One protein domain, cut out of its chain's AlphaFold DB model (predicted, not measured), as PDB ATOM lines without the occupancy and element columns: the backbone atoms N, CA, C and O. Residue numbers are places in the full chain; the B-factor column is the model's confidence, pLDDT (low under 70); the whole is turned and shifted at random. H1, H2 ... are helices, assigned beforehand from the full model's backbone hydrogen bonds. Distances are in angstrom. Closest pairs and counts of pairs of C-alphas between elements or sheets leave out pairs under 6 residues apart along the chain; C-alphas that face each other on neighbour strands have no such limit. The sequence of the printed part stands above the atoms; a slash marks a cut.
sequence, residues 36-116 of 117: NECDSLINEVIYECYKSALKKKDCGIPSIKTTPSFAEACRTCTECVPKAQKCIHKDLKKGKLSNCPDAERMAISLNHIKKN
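AT A GLANCE: This is residues 36 to 116 of the 117 residues of an uncharacterized protein of Fasciola gigantica (UniProt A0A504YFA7). Two helices, H1 and H3, run opposite ways and cross at a steep tilt to make the core of a small all-helix domain. Near one end of this pair H2 packs on H1; near the other end the short H4 turns the chain into H5, which packs on H3 and meets H1 with its residues 102 to 103 alone. The printed part has 81 residues with five named helices, in the order H1, H2, H3, H4, H5, and no named strand. It is compact, with a radius of gyration of the C-alphas of 12.4 A, and only just flat, spanning 34 by 30 by 16 A.

HOW THE PARTS SIT: H1, residues 36 to 56, is the hub and touches the four other helices. It touches H2, residues 67 to 75, closest at the C-alphas of Tyr 47 and Thr 67, 4.7 A apart; they run the same way at a shallow tilt of 34.8 degrees, only just short of steep. H1 touches H3, residues 80 to 92, closest at the C-alphas of Tyr 50 and Ala 84, 5.1 A apart, at a steep tilt of 38 degrees, opposite ways. H2 and H3 touch only at the corner by their tight link, where the C-alphas of Cys 74 and Cys 80 are the closest, 5.2 A apart. With residues 38 to 42 alone, H1 only just touches H4, residues 95 to 99, with 3 pairs of C-alphas within 8 A; the closest are those of Cys 38 and Leu 97, 6.9 A apart. With the same residues alone it touches H5, residues 101 to 115, the same way at a shallow tilt of 33 degrees, only just short of steep; the closest C-alphas, those of Ile 42 and Ala 103, are 6.6 A apart. H3 and H5 touch at a steep tilt of 40 degrees, opposite ways, closest at the C-alphas of His 89 and Ala 107, 5.1 A apart. H2 is apart from H4 and H5. In H1, H2, H3 and H5 every O i to N i+4 pair is within hydrogen-bond range; in H4 it is 0 of 1, beside 1 of 2 O i to N i+3 pairs.

IN THESE COORDINATES: H1 begins at C-alpha 36, (-19.342, 10.580, -20.830), and is 30.1 A long from first to last C-alpha. H2 measures 12.4 A, H3 18.2 A and H4 8.3 A. H3 begins at C-alpha 80, (-44.256, 23.064, -21.309). H5, 21.7 A long, ends at C-alpha 115, (-38.202, 27.790, -36.863).

THE WHOLE: The two C-alphas farthest apart, those of Gly 60 and Asn 99, are 34.3 A from each other. The printed part has no cut. No link is long; that from H1 to H2, 10 residues, is short, and the other three are tight. The mean pLDDT of the printed part is 88.9, and residues 114 to 116 are under 70.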
ATOM      1  N   ASN A  36     -18.534  10.858 -22.021       89.12
ATOM      2  CA  ASN A  36     -19.342  10.580 -20.830       89.12
ATOM      3  C   ASN A  36     -19.576  11.831 -19.965       89.12
ATOM      4  O   ASN A  36     -20.661  12.004 -19.412       89.12
ATOM      5  N   GLU A  37     -18.578  12.715 -19.844       89.00
ATOM      6  CA  GLU A  37     -18.746  13.988 -19.133       89.00
ATOM      7  C   GLU A  37     -19.720  14.912 -19.883       89.00
ATOM      8  O   GLU A  37     -20.579  15.528 -19.252       89.00
ATOM      9  N   CYS A  38     -19.632  14.976 -21.216       89.50
ATOM     10  CA  CYS A  38     -20.589  15.723 -22.035       89.50
ATOM     11  C   CYS A  38     -22.011  15.168 -21.900       89.50
ATOM     12  O   CYS A  38     -22.927  15.941 -21.634       89.50
ATOM     13  N   ASP A  39     -22.196  13.854 -22.020       91.19
ATOM     14  CA  ASP A  39     -23.508  13.204 -21.923       91.19
ATOM     15  C   ASP A  39     -24.156  13.450 -20.554       91.19
ATOM     16  O   ASP A  39     -25.343  13.776 -20.469       91.19
ATOM     17  N   SER A  40     -23.363  13.372 -19.482       91.88
ATOM     18  CA  SER A  40     -23.823  13.660 -18.122       91.88
ATOM     19  C   SER A  40     -24.308  15.107 -17.980       91.88
ATOM     20  O   SER A  40     -25.435  15.345 -17.542       91.88
ATOM     21  N   LEU A  41     -23.505  16.076 -18.434       92.44
ATOM     22  CA  LEU A  41     -23.854  17.499 -18.375       92.44
ATOM     23  C   LEU A  41     -25.062  17.841 -19.257       92.44
ATOM     24  O   LEU A  41     -25.911  18.644 -18.870       92.44
ATOM     25  N   ILE A  42     -25.163  17.234 -20.442       92.62
ATOM     26  CA  ILE A  42     -26.318  17.396 -21.329       92.62
ATOM     27  C   ILE A  42     -27.576  16.869 -20.635       92.62
ATOM     28  O   ILE A  42     -28.589  17.568 -20.598       92.62
ATOM     29  N   ASN A  43     -27.521  15.670 -20.054       93.81
ATOM     30  CA  ASN A  43     -28.667  15.089 -19.364       93.81
ATOM     31  C   ASN A  43     -29.094  15.925 -18.145       93.81
ATOM     32  O   ASN A  43     -30.291  16.114 -17.934       93.81
ATOM     33  N   GLU A  44     -28.143  16.479 -17.390       94.81
ATOM     34  CA  GLU A  44     -28.422  17.406 -16.287       94.81
ATOM     35  C   GLU A  44     -29.165  18.662 -16.773       94.81
ATOM     36  O   GLU A  44     -30.198  19.031 -16.207       94.81
ATOM     37  N   VAL A  45     -28.703  19.278 -17.867       94.94
ATOM     38  CA  VAL A  45     -29.379  20.436 -18.479       94.94
ATOM     39  C   VAL A  45     -30.801  20.083 -18.906       94.94
ATOM     40  O   VAL A  45     -31.735  20.835 -18.628       94.94
ATOM     41  N   ILE A  46     -30.991  18.941 -19.568       95.06
ATOM     42  CA  ILE A  46     -32.315  18.501 -20.025       95.06
ATOM     43  C   ILE A  46     -33.244  18.295 -18.825       95.06
ATOM     44  O   ILE A  46     -34.372  18.799 -18.828       95.06
ATOM     45  N   TYR A  47     -32.763  17.612 -17.786       96.25
ATOM     46  CA  TYR A  47     -33.509  17.370 -16.556       96.25
ATOM     47  C   TYR A  47     -33.958  18.676 -15.887       96.25
ATOM     48  O   TYR A  47     -35.156  18.878 -15.657       96.25
ATOM     49  N   GLU A  48     -33.029  19.599 -15.620       96.44
ATOM     50  CA  GLU A  48     -33.354  20.860 -14.945       96.44
ATOM     51  C   GLU A  48     -34.251  21.762 -15.800       96.44
ATOM     52  O   GLU A  48     -35.143  22.430 -15.268       96.44
ATOM     53  N   CYS A  49     -34.105  21.744 -17.125       96.75
ATOM     54  CA  CYS A  49     -34.976  22.511 -18.008       96.75
ATOM     55  C   CYS A  49     -36.415  21.979 -18.044       96.75
ATOM     56  O   CYS A  49     -37.342  22.790 -17.977       96.75
ATOM     57  N   TYR A  50     -36.632  20.658 -18.087       96.88
ATOM     58  CA  TYR A  50     -37.986  20.098 -17.978       96.88
ATOM     59  C   TYR A  50     -38.602  20.369 -16.604       96.88
ATOM     60  O   TYR A  50     -39.744  20.815 -16.509       96.88
ATOM     61  N   LYS A  51     -37.824  20.196 -15.533       96.56
ATOM     62  CA  LYS A  51     -38.244  20.518 -14.164       96.56
ATOM     63  C   LYS A  51     -38.618  21.985 -13.997       96.56
ATOM     64  O   LYS A  51     -39.645  22.290 -13.394       96.56
ATOM     65  N   SER A  52     -37.819  22.900 -14.542       96.38
ATOM     66  CA  SER A  52     -38.118  24.334 -14.519       96.38
ATOM     67  C   SER A  52     -39.358  24.673 -15.344       96.38
ATOM     68  O   SER A  52     -40.137  25.531 -14.932       96.38
ATOM     69  N   ALA A  53     -39.551  24.026 -16.497       95.81
ATOM     70  CA  ALA A  53     -40.707  24.256 -17.356       95.81
ATOM     71  C   ALA A  53     -42.015  23.823 -16.684       95.81
ATOM     72  O   ALA A  53     -42.933  24.638 -16.626       95.81
ATOM     73  N   LEU A  54     -42.056  22.619 -16.102       95.81
ATOM     74  CA  LEU A  54     -43.203  22.120 -15.337       95.81
ATOM     75  C   LEU A  54     -43.572  23.069 -14.193       95.81
ATOM     76  O   LEU A  54     -44.710  23.517 -14.109       95.81
ATOM     77  N   LYS A  55     -42.585  23.479 -13.382       94.62
ATOM     78  CA  LYS A  55     -42.803  24.441 -12.286       94.62
ATOM     79  C   LYS A  55     -43.339  25.790 -12.763       94.62
ATOM     80  O   LYS A  55     -44.166  26.380 -12.097       94.62
ATOM     81  N   LYS A  56     -42.848  26.309 -13.892       93.38
ATOM     82  CA  LYS A  56     -43.290  27.610 -14.436       93.38
ATOM     83  C   LYS A  56     -44.690  27.578 -15.040       93.38
ATOM     84  O   LYS A  56     -45.220  28.637 -15.360       93.38
ATOM     85  N   LYS A  57     -45.204  26.385 -15.314       92.25
ATOM     86  CA  LYS A  57     -46.507  26.153 -15.934       92.25
ATOM     87  C   LYS A  57     -47.494  25.509 -14.963       92.25
ATOM     88  O   LYS A  57     -48.586  25.158 -15.386       92.25
ATOM     89  N   ASP A  58     -47.090  25.339 -13.703       91.25
ATOM     90  CA  ASP A  58     -47.868  24.697 -12.644       91.25
ATOM     91  C   ASP A  58     -48.429  23.317 -13.036       91.25
ATOM     92  O   ASP A  58     -49.436  22.857 -12.503       91.25
ATOM     93  N   CYS A  59     -47.747  22.610 -13.945       85.19
ATOM     94  CA  CYS A  59     -48.058  21.223 -14.262       85.19
ATOM     95  C   CYS A  59     -47.283  20.326 -13.307       85.19
ATOM     96  O   CYS A  59     -46.057  20.410 -13.218       85.19
ATOM     97  N   GLY A  60     -48.022  19.519 -12.547       88.88
ATOM     98  CA  GLY A  60     -47.521  18.745 -11.415       88.88
ATOM     99  C   GLY A  60     -46.175  18.052 -11.647       88.88
ATOM    100  O   GLY A  60     -45.839  17.600 -12.741       88.88
ATOM    101  N   ILE A  61     -45.391  17.957 -10.574       92.38
ATOM    102  CA  ILE A  61     -44.074  17.326 -10.607       92.38
ATOM    103  C   ILE A  61     -44.238  15.813 -10.429       92.38
ATOM    104  O   ILE A  61     -44.838  15.395  -9.437       92.38
ATOM    105  N   PRO A  62     -43.698  14.981 -11.338       92.06
ATOM    106  CA  PRO A  62     -43.803  13.535 -11.206       92.06
ATOM    107  C   PRO A  62     -43.058  13.044  -9.957       92.06
ATOM    108  O   PRO A  62     -42.026  13.595  -9.562       92.06
ATOM    109  N   SER A  63     -43.569  11.973  -9.347       92.19
ATOM    110  CA  SER A  63     -42.955  11.332  -8.175       92.19
ATOM    111  C   SER A  63     -41.570  10.759  -8.494       92.19
ATOM    112  O   SER A  63     -40.643  10.866  -7.689       92.19
ATOM    113  N   ILE A  64     -41.411  10.203  -9.699       93.94
ATOM    114  CA  ILE A  64     -40.147   9.672 -10.208       93.94
ATOM    115  C   ILE A  64     -39.306  10.816 -10.790       93.94
ATOM    116  O   ILE A  64     -39.676  11.457 -11.776       93.94
ATOM    117  N   LYS A  65     -38.135  11.055 -10.191       93.31
ATOM    118  CA  LYS A  65     -37.232  12.168 -10.529       93.31
ATOM    119  C   LYS A  65     -36.195  11.805 -11.585       93.31
ATOM    120  O   LYS A  65     -34.999  11.812 -11.320       93.31
ATOM    121  N   THR A  66     -36.670  11.500 -12.791       93.94
ATOM    122  CA  THR A  66     -35.812  11.211 -13.950       93.94
ATOM    123  C   THR A  66     -36.160  12.096 -15.142       93.94
ATOM    124  O   THR A  66     -37.301  12.538 -15.288       93.94
ATOM    125  N   THR A  67     -35.187  12.335 -16.025       92.69
ATOM    126  CA  THR A  67     -35.387  13.069 -17.283       92.69
ATOM    127  C   THR A  67     -36.590  12.568 -18.097       92.69
ATOM    128  O   THR A  67     -37.424  13.402 -18.450       92.69
ATOM    129  N   PRO A  68     -36.756  11.255 -18.376       94.25
ATOM    130  CA  PRO A  68     -37.906  10.772 -19.141       94.25
ATOM    131  C   PRO A  68     -39.244  11.007 -18.432       94.25
ATOM    132  O   PRO A  68     -40.189  11.438 -19.085       94.25
ATOM    133  N   SER A  69     -39.334  10.814 -17.110       94.25
ATOM    134  CA  SER A  69     -40.576  11.085 -16.364       94.25
ATOM    135  C   SER A  69     -40.985  12.559 -16.442       94.25
ATOM    136  O   SER A  69     -42.158  12.879 -16.618       94.25
ATOM    137  N   PHE A  70     -40.012  13.464 -16.344       94.75
ATOM    138  CA  PHE A  70     -40.235  14.904 -16.465       94.75
ATOM    139  C   PHE A  70     -40.594  15.320 -17.895       94.75
ATOM    140  O   PHE A  70     -41.475  16.158 -18.085       94.75
ATOM    141  N   ALA A  71     -39.945  14.729 -18.900       93.12
ATOM    142  CA  ALA A  71     -40.272  14.964 -20.301       93.12
ATOM    143  C   ALA A  71     -41.700  14.507 -20.629       93.12
ATOM    144  O   ALA A  71     -42.429  15.233 -21.301       93.12
ATOM    145  N   GLU A  72     -42.118  13.353 -20.107       94.88
ATOM    146  CA  GLU A  72     -43.464  12.817 -20.312       94.88
ATOM    147  C   GLU A  72     -44.534  13.691 -19.651       94.88
ATOM    148  O   GLU A  72     -45.476  14.115 -20.316       94.88
ATOM    149  N   ALA A  73     -44.338  14.081 -18.387       93.62
ATOM    150  CA  ALA A  73     -45.226  15.032 -17.715       93.62
ATOM    151  C   ALA A  73     -45.306  16.381 -18.458       93.62
ATOM    152  O   ALA A  73     -46.337  17.046 -18.474       93.62
ATOM    153  N   CYS A  74     -44.215  16.800 -19.097       94.38
ATOM    154  CA  CYS A  74     -44.181  18.042 -19.857       94.38
ATOM    155  C   CYS A  74     -44.926  17.934 -21.198       94.38
ATOM    156  O   CYS A  74     -45.468  18.932 -21.664       94.38
ATOM    157  N   ARG A  75     -45.008  16.745 -21.814       93.25
ATOM    158  CA  ARG A  75     -45.783  16.518 -23.052       93.25
ATOM    159  C   ARG A  75     -47.284  16.664 -22.843       93.25
ATOM    160  O   ARG A  75     -47.970  17.129 -23.746       93.25
ATOM    161  N   THR A  76     -47.781  16.298 -21.665       92.50
ATOM    162  CA  THR A  76     -49.201  16.438 -21.312       92.50
ATOM    163  C   THR A  76     -49.554  17.846 -20.827       92.50
ATOM    164  O   THR A  76     -50.728  18.149 -20.629       92.50
ATOM    165  N   CYS A  77     -48.558  18.727 -20.668       91.81
ATOM    166  CA  CYS A  77     -48.748  20.098 -20.223       91.81
ATOM    167  C   CYS A  77     -48.558  21.116 -21.351       91.81
ATOM    168  O   CYS A  77     -47.473  21.263 -21.926       91.81
ATOM    169  N   THR A  78     -49.612  21.885 -21.612       91.25
ATOM    170  CA  THR A  78     -49.640  22.931 -22.636       91.25
ATOM    171  C   THR A  78     -48.464  23.898 -22.493       91.25
ATOM    172  O   THR A  78     -48.171  24.418 -21.416       91.25
ATOM    173  N   GLU A  79     -47.765  24.135 -23.607       90.25
ATOM    174  CA  GLU A  79     -46.578  24.997 -23.706       90.25
ATOM    175  C   GLU A  79     -45.367  24.610 -22.834       90.25
ATOM    176  O   GLU A  79     -44.351  25.315 -22.854       90.25
ATOM    177  N   CYS A  80     -45.403  23.492 -22.102       93.88
ATOM    178  CA  CYS A  80     -44.256  23.064 -21.309       93.88
ATOM    179  C   CYS A  80     -43.082  22.660 -22.216       93.88
ATOM    180  O   CYS A  80     -41.967  23.154 -22.027       93.88
ATOM    181  N   VAL A  81     -43.322  21.838 -23.247       93.19
ATOM    182  CA  VAL A  81     -42.265  21.364 -24.162       93.19
ATOM    183  C   VAL A  81     -41.541  22.523 -24.868       93.19
ATOM    184  O   VAL A  81     -40.315  22.593 -24.748       93.19
ATOM    185  N   PRO A  82     -42.227  23.495 -25.506       92.00
ATOM    186  CA  PRO A  82     -41.558  24.661 -26.091       92.00
ATOM    187  C   PRO A  82     -40.737  25.465 -25.071       92.00
ATOM    188  O   PRO A  82     -39.646  25.965 -25.375       92.00
ATOM    189  N   LYS A  83     -41.226  25.583 -23.828       93.00
ATOM    190  CA  LYS A  83     -40.511  26.283 -22.752       93.00
ATOM    191  C   LYS A  83     -39.242  25.537 -22.339       93.00
ATOM    192  O   LYS A  83     -38.197  26.179 -22.186       93.00
ATOM    193  N   ALA A  84     -39.322  24.216 -22.189       93.94
ATOM    194  CA  ALA A  84     -38.187  23.355 -21.884       93.94
ATOM    195  C   ALA A  84     -37.147  23.407 -23.011       93.94
ATOM    196  O   ALA A  84     -35.983  23.691 -22.748       93.94
ATOM    197  N   GLN A  85     -37.561  23.273 -24.274       92.94
ATOM    198  CA  GLN A  85     -36.673  23.369 -25.439       92.94
ATOM    199  C   GLN A  85     -35.944  24.718 -25.512       92.94
ATOM    200  O   GLN A  85     -34.738  24.760 -25.765       92.94
ATOM    201  N   LYS A  86     -36.636  25.833 -25.225       92.12
ATOM    202  CA  LYS A  86     -36.011  27.165 -25.155       92.12
ATOM    203  C   LYS A  86     -34.946  27.245 -24.055       92.12
ATOM    204  O   LYS A  86     -33.924  27.900 -24.259       92.12
ATOM    205  N   CYS A  87     -35.189  26.613 -22.909       94.06
ATOM    206  CA  CYS A  87     -34.214  26.505 -21.825       94.06
ATOM    207  C   CYS A  87     -33.004  25.665 -22.255       94.06
ATOM    208  O   CYS A  87     -31.882  26.162 -22.198       94.06
ATOM    209  N   ILE A  88     -33.237  24.462 -22.793       93.94
ATOM    210  CA  ILE A  88     -32.184  23.532 -23.222       93.94
ATOM    211  C   ILE A  88     -31.283  24.204 -24.257       93.94
ATOM    212  O   ILE A  88     -30.073  24.264 -24.082       93.94
ATOM    213  N   HIS A  89     -31.861  24.804 -25.298       91.62
ATOM    214  CA  HIS A  89     -31.087  25.494 -26.329       91.62
ATOM    215  C   HIS A  89     -30.233  26.643 -25.767       91.62
ATOM    216  O   HIS A  89     -29.108  26.858 -26.220       91.62
ATOM    217  N   LYS A  90     -30.749  27.388 -24.778       90.69
ATOM    218  CA  LYS A  90     -29.997  28.466 -24.122       90.69
ATOM    219  C   LYS A  90     -28.822  27.914 -23.315       90.69
ATOM    220  O   LYS A  90     -27.762  28.531 -23.322       90.69
ATOM    221  N   ASP A  91     -29.013  26.799 -22.621       91.69
ATOM    222  CA  ASP A  91     -28.036  26.284 -21.665       91.69
ATOM    223  C   ASP A  91     -26.980  25.382 -22.317       91.69
ATOM    224  O   ASP A  91     -25.813  25.474 -21.942       91.69
ATOM    225  N   LEU A  92     -27.320  24.653 -23.387       89.62
ATOM    226  CA  LEU A  92     -26.344  23.926 -24.216       89.62
ATOM    227  C   LEU A  92     -25.289  24.854 -24.843       89.62
ATOM    228  O   LEU A  92     -24.163  24.436 -25.091       89.62
ATOM    229  N   LYS A  93     -25.627  26.130 -25.071       85.38
ATOM    230  CA  LYS A  93     -24.721  27.141 -25.648       85.38
ATOM    231  C   LYS A  93     -23.806  27.827 -24.630       85.38
ATOM    232  O   LYS A  93     -23.024  28.697 -25.009       85.38
ATOM    233  N   LYS A  94     -23.910  27.504 -23.338       85.50
ATOM    234  CA  LYS A  94     -23.161  28.192 -22.278       85.50
ATOM    235  C   LYS A  94     -21.951  27.397 -21.800       85.50
ATOM    236  O   LYS A  94     -21.990  26.178 -21.647       85.50
ATOM    237  N   GLY A  95     -20.920  28.138 -21.397       77.12
ATOM    238  CA  GLY A  95     -19.896  27.668 -20.466       77.12
ATOM    239  C   GLY A  95     -19.176  26.397 -20.916       77.12
ATOM    240  O   GLY A  95     -18.564  26.369 -21.975       77.12
ATOM    241  N   LYS A  96     -19.205  25.358 -20.074       72.00
ATOM    242  CA  LYS A  96     -18.441  24.116 -20.281       72.00
ATOM    243  C   LYS A  96     -18.962  23.271 -21.453       72.00
ATOM    244  O   LYS A  96     -18.164  22.594 -22.090       72.00
ATOM    245  N   LEU A  97     -20.257  23.360 -21.767       83.19
ATOM    246  CA  LEU A  97     -20.907  22.595 -22.839       83.19
ATOM    247  C   LEU A  97     -20.614  23.139 -24.242       83.19
ATOM    248  O   LEU A  97     -20.789  22.411 -25.213       83.19
ATOM    249  N   SER A  98     -20.093  24.366 -24.369       75.19
ATOM    250  CA  SER A  98     -19.708  24.921 -25.675       75.19
ATOM    251  C   SER A  98     -18.578  24.143 -26.355       75.19
ATOM    252  O   SER A  98     -18.347  24.331 -27.541       75.19
ATOM    253  N   ASN A  99     -17.848  23.314 -25.602       77.69
ATOM    254  CA  ASN A  99     -16.787  22.454 -26.128       77.69
ATOM    255  C   ASN A  99     -17.258  20.995 -26.300       77.69
ATOM    256  O   ASN A  99     -16.430  20.127 -26.553       77.69
ATOM    257  N   CYS A 100     -18.557  20.715 -26.125       85.31
ATOM    258  CA  CYS A 100     -19.159  19.403 -26.355       85.31
ATOM    259  C   CYS A 100     -19.792  19.362 -27.756       85.31
ATOM    260  O   CYS A 100     -20.822  20.009 -27.966       85.31
ATOM    261  N   PRO A 101     -19.255  18.564 -28.699       84.19
ATOM    262  CA  PRO A 101     -19.804  18.461 -30.053       84.19
ATOM    263  C   PRO A 101     -21.269  18.012 -30.063       84.19
ATOM    264  O   PRO A 101     -22.067  18.465 -30.877       84.19
ATOM    265  N   ASP A 102     -21.653  17.134 -29.136       85.75
ATOM    266  CA  ASP A 102     -23.021  16.620 -29.056       85.75
ATOM    267  C   ASP A 102     -24.009  17.672 -28.529       85.75
ATOM    268  O   ASP A 102     -25.134  17.763 -29.024       85.75
ATOM    269  N   ALA A 103     -23.566  18.549 -27.620       85.06
ATOM    270  CA  ALA A 103     -24.360  19.686 -27.155       85.06
ATOM    271  C   ALA A 103     -24.613  20.695 -28.286       85.06
ATOM    272  O   ALA A 103     -25.735  21.183 -28.443       85.06
ATOM    273  N   GLU A 104     -23.599  20.967 -29.112       85.69
ATOM    274  CA  GLU A 104     -23.734  21.792 -30.317       85.69
ATOM    275  C   GLU A 104     -24.689  21.141 -31.333       85.69
ATOM    276  O   GLU A 104     -25.649  21.783 -31.774       85.69
ATOM    277  N   ARG A 105     -24.494  19.833 -31.578       86.38
ATOM    278  CA  ARG A 105     -25.404  18.877 -32.243       86.38
ATOM    279  C   ARG A 105     -26.875  19.198 -31.975       86.38
ATOM    280  O   ARG A 105     -27.681  19.556 -32.839       86.38
ATOM    281  N   MET A 106     -27.207  19.058 -30.698       86.19
ATOM    282  CA  MET A 106     -28.557  19.205 -30.171       86.19
ATOM    283  C   MET A 106     -29.060  20.647 -30.223       86.19
ATOM    284  O   MET A 106     -30.224  20.874 -30.555       86.19
ATOM    285  N   ALA A 107     -28.209  21.631 -29.926       84.75
ATOM    286  CA  ALA A 107     -28.588  23.037 -29.973       84.75
ATOM    287  C   ALA A 107     -29.005  23.468 -31.390       84.75
ATOM    288  O   ALA A 107     -29.993  24.191 -31.542       84.75
ATOM    289  N   ILE A 108     -28.297  22.997 -32.422       82.62
ATOM    290  CA  ILE A 108     -28.652  23.238 -33.826       82.62
ATOM    291  C   ILE A 108     -30.017  22.613 -34.137       82.62
ATOM    292  O   ILE A 108     -30.911  23.317 -34.606       82.62
ATOM    293  N   SER A 109     -30.212  21.333 -33.801       82.38
ATOM    294  CA  SER A 109     -31.481  20.624 -34.023       82.38
ATOM    295  C   SER A 109     -32.677  21.338 -33.371       82.38
ATOM    296  O   SER A 109     -33.681  21.620 -34.026       82.38
ATOM    297  N   LEU A 110     -32.539  21.758 -32.110       83.12
ATOM    298  CA  LEU A 110     -33.578  22.511 -31.397       83.12
ATOM    299  C   LEU A 110     -33.886  23.868 -32.044       83.12
ATOM    300  O   LEU A 110     -35.035  24.311 -32.038       83.12
ATOM    301  N   ASN A 111     -32.883  24.535 -32.616       79.38
ATOM    302  CA  ASN A 111     -33.085  25.793 -33.327       79.38
ATOM    303  C   ASN A 111     -33.867  25.599 -34.637       79.38
ATOM    304  O   ASN A 111     -34.657  26.468 -34.996       79.38
ATOM    305  N   HIS A 112     -33.683  24.467 -35.326       74.94
ATOM    306  CA  HIS A 112     -34.487  24.109 -36.498       74.94
ATOM    307  C   HIS A 112     -35.940  23.822 -36.128       74.94
ATOM    308  O   HIS A 112     -36.836  24.363 -36.766       74.94
ATOM    309  N   ILE A 113     -36.177  23.056 -35.057       74.06
ATOM    310  CA  ILE A 113     -37.531  22.778 -34.559       74.06
ATOM    311  C   ILE A 113     -38.263  24.092 -34.264       74.06
ATOM    312  O   ILE A 113     -39.379  24.292 -34.723       74.06
ATOM    313  N   LYS A 114     -37.603  25.039 -33.586       65.31
ATOM    314  CA  LYS A 114     -38.187  26.348 -33.264       65.31
ATOM    315  C   LYS A 114     -38.578  27.182 -34.495       65.31
ATOM    316  O   LYS A 114     -39.462  28.015 -34.379       65.31
ATOM    317  N   LYS A 115     -37.901  27.024 -35.638       60.97
ATOM    318  CA  LYS A 115     -38.202  27.790 -36.863       60.97
ATOM    319  C   LYS A 115     -39.413  27.254 -37.635       60.97
ATOM    320  O   LYS A 115     -39.889  27.947 -38.524       60.97
ATOM    321  N   ASN A 116     -39.876  26.050 -37.302       54.09
ATOM    322  CA  ASN A 116     -40.960  25.358 -37.999       54.09
ATOM    323  C   ASN A 116     -42.282  25.339 -37.202       54.09
ATOM    324  O   ASN A 116     -43.226  24.678 -37.626       54.09
TER     325      ASN A 116